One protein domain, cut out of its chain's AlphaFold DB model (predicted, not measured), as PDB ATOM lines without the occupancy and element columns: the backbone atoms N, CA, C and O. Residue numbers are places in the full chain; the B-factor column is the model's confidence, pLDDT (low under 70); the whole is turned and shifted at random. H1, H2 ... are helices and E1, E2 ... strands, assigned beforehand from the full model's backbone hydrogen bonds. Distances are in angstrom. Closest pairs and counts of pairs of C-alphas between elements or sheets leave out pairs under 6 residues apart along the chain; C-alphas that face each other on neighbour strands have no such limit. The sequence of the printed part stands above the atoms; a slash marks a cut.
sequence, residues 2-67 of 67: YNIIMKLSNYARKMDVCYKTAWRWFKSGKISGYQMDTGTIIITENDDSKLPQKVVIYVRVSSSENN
ATOM      1  N   TYR A   2     151.936 160.987 116.689       57.56
ATOM      2  CA  TYR A   2     150.900 161.933 116.267       57.56
ATOM      3  C   TYR A   2     150.156 162.429 117.508       57.56
ATOM      4  O   TYR A   2     149.662 161.631 118.295       57.56
ATOM      5  N   ASN A   3     150.108 163.748 117.696       67.75
ATOM      6  CA  ASN A   3     149.240 164.349 118.701       67.75
ATOM      7  C   ASN A   3     147.857 164.513 118.084       67.75
ATOM      8  O   ASN A   3     147.704 165.200 117.072       67.75
ATOM      9  N   ILE A   4     146.858 163.878 118.685       75.44
ATOM     10  CA  ILE A   4     145.480 164.049 118.252       75.44
ATOM     11  C   ILE A   4     144.964 165.327 118.894       75.44
ATOM     12  O   ILE A   4     144.913 165.459 120.118       75.44
ATOM     13  N   ILE A   5     144.593 166.272 118.037       80.94
ATOM     14  CA  ILE A   5     144.054 167.565 118.433       80.94
ATOM     15  C   ILE A   5     142.554 167.551 118.173       80.94
ATOM     16  O   ILE A   5     142.112 167.398 117.033       80.94
ATOM     17  N   MET A   6     141.751 167.696 119.223       87.50
ATOM     18  CA  MET A   6     140.298 167.658 119.095       87.50
ATOM     19  C   MET A   6     139.599 168.659 120.005       87.50
ATOM     20  O   MET A   6     140.085 169.024 121.069       87.50
ATOM     21  N   LYS A   7     138.404 169.096 119.602       87.12
ATOM     22  CA  LYS A   7     137.551 169.917 120.469       87.12
ATOM     23  C   LYS A   7     137.105 169.109 121.685       87.12
ATOM     24  O   LYS A   7     136.790 167.925 121.558       87.12
ATOM     25  N   LEU A   8     136.950 169.783 122.824       84.94
ATOM     26  CA  LEU A   8     136.451 169.184 124.069       84.94
ATOM     27  C   LEU A   8     135.138 168.398 123.883       84.94
ATOM     28  O   LEU A   8     134.948 167.351 124.493       84.94
ATOM     29  N   SER A   9     134.240 168.865 123.011       83.69
ATOM     30  CA  SER A   9     132.984 168.165 122.705       83.69
ATOM     31  C   SER A   9     133.198 166.832 121.984       83.69
ATOM     32  O   SER A   9     132.467 165.877 122.230       83.69
ATOM     33  N   ASN A  10     134.197 166.760 121.101       85.69
ATOM     34  CA  ASN A  10     134.525 165.531 120.379       85.69
ATOM     35  C   ASN A  10     135.235 164.541 121.310       85.69
ATOM     36  O   ASN A  10     134.925 163.354 121.312       85.69
ATOM     37  N   TYR A  11     136.094 165.064 122.184       85.44
ATOM     38  CA  TYR A  11     136.726 164.307 123.259       85.44
ATOM     39  C   TYR A  11     135.703 163.684 124.210       85.44
ATOM     40  O   TYR A  11     135.760 162.494 124.503       85.44
ATOM     41  N   ALA A  12     134.712 164.469 124.635       84.81
ATOM     42  CA  ALA A  12     133.623 163.989 125.472       84.81
ATOM     43  C   ALA A  12     132.853 162.837 124.801       84.81
ATOM     44  O   ALA A  12     132.571 161.838 125.452       84.81
ATOM     45  N   ARG A  13     132.588 162.939 123.488       84.94
ATOM     46  CA  ARG A  13     131.948 161.872 122.702       84.94
ATOM     47  C   ARG A  13     132.827 160.624 122.584       84.94
ATOM     48  O   ARG A  13     132.313 159.529 122.751       84.94
ATOM     49  N   LYS A  14     134.130 160.776 122.323       83.56
ATOM     50  CA  LYS A  14     135.085 159.653 122.261       83.56
ATOM     51  C   LYS A  14     135.151 158.894 123.590       83.56
ATOM     52  O   LYS A  14     135.258 157.675 123.598       83.56
ATOM     53  N   MET A  15     135.083 159.631 124.694       78.00
ATOM     54  CA  MET A  15     135.160 159.101 126.053       78.00
ATOM     55  C   MET A  15     133.812 158.641 126.619       78.00
ATOM     56  O   MET A  15     133.775 158.197 127.763       78.00
ATOM     57  N   ASP A  16     132.722 158.784 125.860       80.94
ATOM     58  CA  ASP A  16     131.350 158.528 126.313       80.94
ATOM     59  C   ASP A  16     131.010 159.235 127.646       80.94
ATOM     60  O   ASP A  16     130.352 158.707 128.539       80.94
ATOM     61  N   VAL A  17     131.494 160.472 127.816       83.25
ATOM     62  CA  VAL A  17     131.220 161.299 128.999       83.25
ATOM     63  C   VAL A  17     130.481 162.574 128.625       83.25
ATOM     64  O   VAL A  17     130.608 163.117 127.529       83.25
ATOM     65  N   CYS A  18     129.735 163.135 129.578       84.75
ATOM     66  CA  CYS A  18     129.132 164.448 129.385       84.75
ATOM     67  C   CYS A  18     130.206 165.533 129.198       84.75
ATOM     68  O   CYS A  18     131.230 165.537 129.886       84.75
ATOM     69  N   TYR A  19     129.904 166.540 128.371       84.50
ATOM     70  CA  TYR A  19     130.754 167.723 128.166       84.50
ATOM     71  C   TYR A  19     131.223 168.351 129.487       84.50
ATOM     72  O   TYR A  19     132.394 168.684 129.649       84.50
ATOM     73  N   LYS A  20     130.325 168.442 130.477       84.00
ATOM     74  CA  LYS A  20     130.632 168.984 131.808       84.00
ATOM     75  C   LYS A  20     131.710 168.176 132.541       84.00
ATOM     76  O   LYS A  20     132.529 168.762 133.241       84.00
ATOM     77  N   THR A  21     131.730 166.852 132.382       85.25
ATOM     78  CA  THR A  21     132.752 165.975 132.974       85.25
ATOM     79  C   THR A  21     134.103 166.209 132.313       85.25
ATOM     80  O   THR A  21     135.074 166.474 133.019       85.25
ATOM     81  N   ALA A  22     134.150 166.222 130.978       84.56
ATOM     82  CA  ALA A  22     135.366 166.538 130.233       84.56
ATOM     83  C   ALA A  22     135.906 167.937 130.595       84.56
ATOM     84  O   ALA A  22     137.098 168.103 130.844       84.56
ATOM     85  N   TRP A  23     135.026 168.933 130.728       85.69
ATOM     86  CA  TRP A  23     135.393 170.283 131.164       85.69
ATOM     87  C   TRP A  23     135.966 170.314 132.586       85.69
ATOM     88  O   TRP A  23     136.948 171.004 132.848       85.69
ATOM     89  N   ARG A  24     135.398 169.539 133.519       85.38
ATOM     90  CA  ARG A  24     135.950 169.408 134.877       85.38
ATOM     91  C   ARG A  24     137.327 168.755 134.869       85.38
ATOM     92  O   ARG A  24     138.173 169.169 135.651       85.38
ATOM     93  N   TRP A  25     137.559 167.762 134.015       83.12
ATOM     94  CA  TRP A  25     138.877 167.142 133.869       83.12
ATOM     95  C   TRP A  25     139.904 168.120 133.309       83.12
ATOM     96  O   TRP A  25     141.008 168.187 133.844       83.12
ATOM     97  N   PHE A  26     139.515 168.931 132.321       82.69
ATOM     98  CA  PHE A  26     140.340 170.021 131.801       82.69
ATOM     99  C   PHE A  26     140.687 171.026 132.903       82.69
ATOM    100  O   PHE A  26     141.856 171.289 133.160       82.69
ATOM    101  N   LYS A  27     139.680 171.497 133.649       82.00
ATOM    102  CA  LYS A  27     139.875 172.416 134.780       82.00
ATOM    103  C   LYS A  27     140.729 171.810 135.901       82.00
ATOM    104  O   LYS A  27     141.417 172.530 136.610       82.00
ATOM    105  N   SER A  28     140.670 170.491 136.072       81.56
ATOM    106  CA  SER A  28     141.465 169.743 137.048       81.56
ATOM    107  C   SER A  28     142.892 169.443 136.567       81.56
ATOM    108  O   SER A  28     143.640 168.837 137.330       81.56
ATOM    109  N   GLY A  29     143.257 169.781 135.323       79.94
ATOM    110  CA  GLY A  29     144.558 169.442 134.734       79.94
ATOM    111  C   GLY A  29     144.755 167.945 134.466       79.94
ATOM    112  O   GLY A  29     145.880 167.494 134.289       79.94
ATOM    113  N   LYS A  30     143.674 167.153 134.457       79.00
ATOM    114  CA  LYS A  30     143.715 165.703 134.185       79.00
ATOM    115  C   LYS A  30     143.901 165.381 132.706       79.00
ATOM    116  O   LYS A  30     144.283 164.263 132.381       79.00
ATOM    117  N   ILE A  31     143.558 166.325 131.835       79.38
ATOM    118  CA  ILE A  31     143.657 166.186 130.386       79.38
ATOM    119  C   ILE A  31     144.438 167.377 129.850       79.38
ATOM    120  O   ILE A  31     144.192 168.517 130.252       79.38
ATOM    121  N   SER A  32     145.387 167.102 128.963       81.06
ATOM    122  CA  SER A  32     146.219 168.128 128.348       81.06
ATOM    123  C   SER A  32     145.448 168.823 127.234       81.06
ATOM    124  O   SER A  32     144.882 168.188 126.347       81.06
ATOM    125  N   GLY A  33     145.408 170.145 127.281       84.00
ATOM    126  CA  GLY A  33     144.720 170.957 126.294       84.00
ATOM    127  C   GLY A  33     144.968 172.435 126.536       84.00
ATOM    128  O   GLY A  33     145.540 172.821 127.554       84.00
ATOM    129  N   TYR A  34     144.506 173.266 125.617       84.12
ATOM    130  CA  TYR A  34     144.581 174.711 125.732       84.12
ATOM    131  C   TYR A  34     143.243 175.341 125.354       84.12
ATOM    132  O   TYR A  34     142.508 174.857 124.488       84.12
ATOM    133  N   GLN A  35     142.914 176.429 126.042       85.31
ATOM    134  CA  GLN A  35     141.777 177.267 125.702       85.31
ATOM    135  C   GLN A  35     142.261 178.368 124.759       85.31
ATOM    136  O   GLN A  35     143.220 179.070 125.063       85.31
ATOM    137  N   MET A  36     141.606 178.505 123.610       82.56
ATOM    138  CA  MET A  36     141.813 179.648 122.726       82.56
ATOM    139  C   MET A  36     141.137 180.897 123.298       82.56
ATOM    140  O   MET A  36     140.142 180.791 124.014       82.56
ATOM    141  N   ASP A  37     141.613 182.073 122.893       79.75
ATOM    142  CA  ASP A  37     141.089 183.381 123.317       79.75
ATOM    143  C   ASP A  37     139.579 183.548 123.034       79.75
ATOM    144  O   ASP A  37     138.834 184.150 123.797       79.75
ATOM    145  N   THR A  38     139.082 182.864 121.998       78.50
ATOM    146  CA  THR A  38     137.654 182.781 121.633       78.50
ATOM    147  C   THR A  38     136.799 181.901 122.574       78.50
ATOM    148  O   THR A  38     135.593 181.768 122.385       78.50
ATOM    149  N   GLY A  39     137.395 181.246 123.575       76.88
ATOM    150  CA  GLY A  39     136.705 180.336 124.500       76.88
ATOM    151  C   GLY A  39     136.567 178.893 124.000       76.88
ATOM    152  O   GLY A  39     135.976 178.052 124.678       76.88
ATOM    153  N   THR A  40     137.135 178.566 122.836       83.25
ATOM    154  CA  THR A  40     137.165 177.184 122.336       83.25
ATOM    155  C   THR A  40     138.261 176.394 123.042       83.25
ATOM    156  O   THR A  40     139.428 176.773 122.999       83.25
ATOM    157  N   ILE A  41     137.894 175.269 123.656       84.31
ATOM    158  CA  ILE A  41     138.836 174.373 124.334       84.31
ATOM    159  C   ILE A  41     139.258 173.260 123.377       84.31
ATOM    160  O   ILE A  41     138.418 172.512 122.857       84.31
ATOM    161  N   ILE A  42     140.567 173.152 123.181       86.19
ATOM    162  CA  ILE A  42     141.218 172.152 122.349       86.19
ATOM    163  C   ILE A  42     142.003 171.206 123.252       86.19
ATOM    164  O   ILE A  42     142.811 171.639 124.066       86.19
ATOM    165  N   ILE A  43     141.741 169.913 123.112       85.50
ATOM    166  CA  ILE A  43     142.405 168.836 123.835       85.50
ATOM    167  C   ILE A  43     143.467 168.230 122.928       85.50
ATOM    168  O   ILE A  43     143.200 167.944 121.758       85.50
ATOM    169  N   THR A  44     144.655 168.051 123.492       84.25
ATOM    170  CA  THR A  44     145.813 167.444 122.850       84.25
ATOM    171  C   THR A  44     146.098 166.140 123.584       84.25
ATOM    172  O   THR A  44     146.634 166.155 124.693       84.25
ATOM    173  N   GLU A  45     145.705 165.011 122.996       75.50
ATOM    174  CA  GLU A  45     145.952 163.687 123.570       75.50
ATOM    175  C   GLU A  45     147.069 162.950 122.818       75.50
ATOM    176  O   GLU A  45     147.143 162.976 121.586       75.50
ATOM    177  N   ASN A  46     147.939 162.285 123.583       63.31
ATOM    178  CA  ASN A  46     148.707 161.149 123.083       63.31
ATOM    179  C   ASN A  46     147.842 159.894 123.250       63.31
ATOM    180  O   ASN A  46     147.136 159.761 124.257       63.31
ATOM    181  N   ASP A  47     147.897 159.016 122.250       57.34
ATOM    182  CA  ASP A  47     147.052 157.823 122.079       57.34
ATOM    183  C   ASP A  47     147.047 156.884 123.312       57.34
ATOM    184  O   ASP A  47     146.112 156.118 123.528       57.34
ATOM    185  N   ASP A  48     148.035 157.021 124.198       51.44
ATOM    186  CA  ASP A  48     148.279 156.192 125.383       51.44
ATOM    187  C   ASP A  48     147.356 156.450 126.591       51.44
ATOM    188  O   ASP A  48     147.447 155.765 127.615       51.44
ATOM    189  N   SER A  49     146.452 157.430 126.526       49.94
ATOM    190  CA  SER A  49     145.634 157.827 127.683       49.94
ATOM    191  C   SER A  49     144.411 156.918 127.878       49.94
ATOM    192  O   SER A  49     143.268 157.337 127.687       49.94
ATOM    193  N   LYS A  50     144.625 155.669 128.316       48.44
ATOM    194  CA  LYS A  50     143.571 154.855 128.950       48.44
ATOM    195  C   LYS A  50     143.033 155.604 130.171       48.44
ATOM    196  O   LYS A  50     143.737 155.743 131.170       48.44
ATOM    197  N   LEU A  51     141.788 156.075 130.119       53.97
ATOM    198  CA  LEU A  51     141.203 156.824 131.230       53.97
ATOM    199  C   LEU A  51     140.422 155.954 132.223       53.97
ATOM    200  O   LEU A  51     139.782 154.973 131.841       53.97
ATOM    201  N   PRO A  52     140.460 156.333 133.515       46.56
ATOM    202  CA  PRO A  52     139.836 155.597 134.600       46.56
ATOM    203  C   PRO A  52     138.312 155.732 134.552       46.56
ATOM    204  O   PRO A  52     137.756 156.821 134.698       46.56
ATOM    205  N   GLN A  53     137.636 154.595 134.407       44.81
ATOM    206  CA  GLN A  53     136.188 154.468 134.526       44.81
ATOM    207  C   GLN A  53     135.763 154.800 135.964       44.81
ATOM    208  O   GLN A  53     135.794 153.947 136.849       44.81
ATOM    209  N   LYS A  54     135.392 156.052 136.235       45.16
ATOM    210  CA  LYS A  54     134.704 156.409 137.482       45.16
ATOM    211  C   LYS A  54     133.469 157.234 137.157       45.16
ATOM    212  O   LYS A  54     133.504 158.462 137.117       45.16
ATOM    213  N   VAL A  55     132.385 156.514 136.875       46.25
ATOM    214  CA  VAL A  55     131.046 157.072 136.692       46.25
ATOM    215  C   VAL A  55     130.461 157.399 138.068       46.25
ATOM    216  O   VAL A  55     130.531 156.588 138.989       46.25
ATOM    217  N   VAL A  56     129.923 158.605 138.237       50.19
ATOM    218  CA  VAL A  56     129.145 158.981 139.427       50.19
ATOM    219  C   VAL A  56     127.744 159.302 138.937       50.19
ATOM    220  O   VAL A  56     127.540 160.288 138.230       50.19
ATOM    221  N   ILE A  57     126.794 158.436 139.278       54.38
ATOM    222  CA  ILE A  57     125.379 158.611 138.964       54.38
ATOM    223  C   ILE A  57     124.799 159.548 140.028       54.38
ATOM    224  O   ILE A  57     124.829 159.228 141.214       54.38
ATOM    225  N   TYR A  58     124.303 160.717 139.618       47.91
ATOM    226  CA  TYR A  58     123.595 161.640 140.506       47.91
ATOM    227  C   TYR A  58     122.095 161.511 140.258       47.91
ATOM    228  O   TYR A  58     121.580 162.000 139.250       47.91
ATOM    229  N   VAL A  59     121.393 160.844 141.171       59.12
ATOM    230  CA  VAL A  59     119.932 160.883 141.217       59.12
ATOM    231  C   VAL A  59     119.515 162.070 142.084       59.12
ATOM    232  O   VAL A  59     119.974 162.232 143.211       59.12
ATOM    233  N   ARG A  60     118.667 162.936 141.532       64.06
ATOM    234  CA  ARG A  60     117.965 163.959 142.307       64.06
ATOM    235  C   ARG A  60     116.815 163.269 143.041       64.06
ATOM    236  O   ARG A  60     115.930 162.726 142.385       64.06
ATOM    237  N   VAL A  61     116.865 163.233 144.370       63.22
ATOM    238  CA  VAL A  61     115.732 162.813 145.200       63.22
ATOM    239  C   VAL A  61     115.005 164.084 145.623       63.22
ATOM    240  O   VAL A  61     115.566 164.927 146.319       63.22
ATOM    241  N   SER A  62     113.787 164.283 145.129       51.16
ATOM    242  CA  SER A  62     112.879 165.239 145.753       51.16
ATOM    243  C   SER A  62     112.301 164.515 146.961       51.16
ATOM    244  O   SER A  62     111.445 163.648 146.790       51.16
ATOM    245  N   SER A  63     112.794 164.796 148.166       57.66
ATOM    246  CA  SER A  63     112.051 164.429 149.371       57.66
ATOM    247  C   SER A  63     110.790 165.286 149.393       57.66
ATOM    248  O   SER A  63     110.831 166.455 149.764       57.66
ATOM    249  N   SER A  64     109.679 164.728 148.919       57.88
ATOM    250  CA  SER A  64     108.347 165.266 149.174       57.88
ATOM    251  C   SER A  64     108.008 165.017 150.644       57.88
ATOM    252  O   SER A  64     107.283 164.079 150.962       57.88
ATOM    253  N   GLU A  65     108.558 165.816 151.554       58.31
ATOM    254  CA  GLU A  65     108.049 165.891 152.924       58.31
ATOM    255  C   GLU A  65     106.918 166.921 152.945       58.31
ATOM    256  O   GLU A  65     107.119 168.121 153.095       58.31
ATOM    257  N   ASN A  66     105.715 166.410 152.692       53.81
ATOM    258  CA  ASN A  66     104.446 167.071 152.958       53.81
ATOM    259  C   ASN A  66     104.268 167.209 154.476       53.81
ATOM    260  O   ASN A  66     104.051 166.189 155.129       53.81
ATOM    261  N   ASN A  67     104.313 168.432 155.011       51.38
ATOM    262  CA  ASN A  67     103.687 168.804 156.285       51.38
ATOM    263  C   ASN A  67     103.169 170.239 156.202       51.38
ATOM    264  O   ASN A  67     104.008 171.149 156.022       51.38
TER     265      ASN A  67
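Overview. This is residues 2 to 67 of the 67 residues of an uncharacterized protein of Candidatus Poribacteria bacterium (UniProt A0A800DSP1). A small three-stranded sheet has two short helices, H1 and H2, over one face and no named helix over the other, and a long tail leads away from this body, its residues 56 to 67 sticking out free. E3 lies in the middle of the sheet, between E1 and E2, and the tail makes the length of the whole. The printed part has 66 residues, with two named helices and three named strands in the order E1, H1, H2, E2, E3; the sheet, in the order E1, E3, E2, is antiparallel throughout. The class is mixed, helices and strands, with under half of the residues in named elements. The whole is only just loose, close to extended, with a radius of gyration of the C-alphas of 16.0 A and spans of 61 by 29 by 18 A.

Arrangement. The inner strand of the sheet is E3, residues 41 to 45. Its antiparallel neighbour E1, residues 4 to 7, stands at 156 degrees to it in direction, with N 6 and O 43 at 2.9 A and N 43 and O 6 at 2.8 A, within hydrogen-bond range. On the other side of E3, the edge strand E2, residues 33 to 35, forms a hairpin with it at 167 degrees, with N 34 and O 42 at 2.8 A. H1, residues 8 to 14, is on the sheet at a height of 8.0 A, over E1 and slantwise to it at 37 degrees on the local plane. The closest C-alphas of H1 and E3 are those of Leu 8 and Ile 41, 5.7 A apart. H2, residues 19 to 27, is on the same face at a height of 10.6 A; it is only just over E3 alone, with 4 of its C-alphas falling on E3 and 2 on E2, and runs across the strands, at 76 degrees to E3 on the local plane. The closest C-alphas of H2 and E2 are those of Phe 26 and Gly 33, 7.1 A apart. H1 and H2 touch, opposite ways at a steep tilt of 63 degrees, their closest C-alphas being those of Ala 12 and Tyr 19, 5.4 A apart. E1, the two helices and E2 make a split strand-helix-strand unit, two strands running the same way with E3 between them, and its crossover is right-handed. In H1 and H2 every O i to N i+4 pair is within hydrogen-bond range.

Along the chain. E3 is 12.9 A from first to last C-alpha and ends at C-alpha 45, (145.952, 163.687, 123.570). E1 begins at C-alpha 4, (145.480, 164.049, 118.252), and is 10.1 A long; E2 is 7.0 A long. H1 measures 9.8 A and H2 12.2 A.

Size, cuts and confidence. The C-alphas of Tyr 2 and Asn 67, the chain's last residue, are the two farthest apart, at 62.3 A. Without residues 56 to 67 the body spans 31 by 26 by 19 A. The printed part has no cut, and the links between named elements are tight. The mean pLDDT of the printed part is 72.4; residues 2 to 3 and 46 to 67 are under 70.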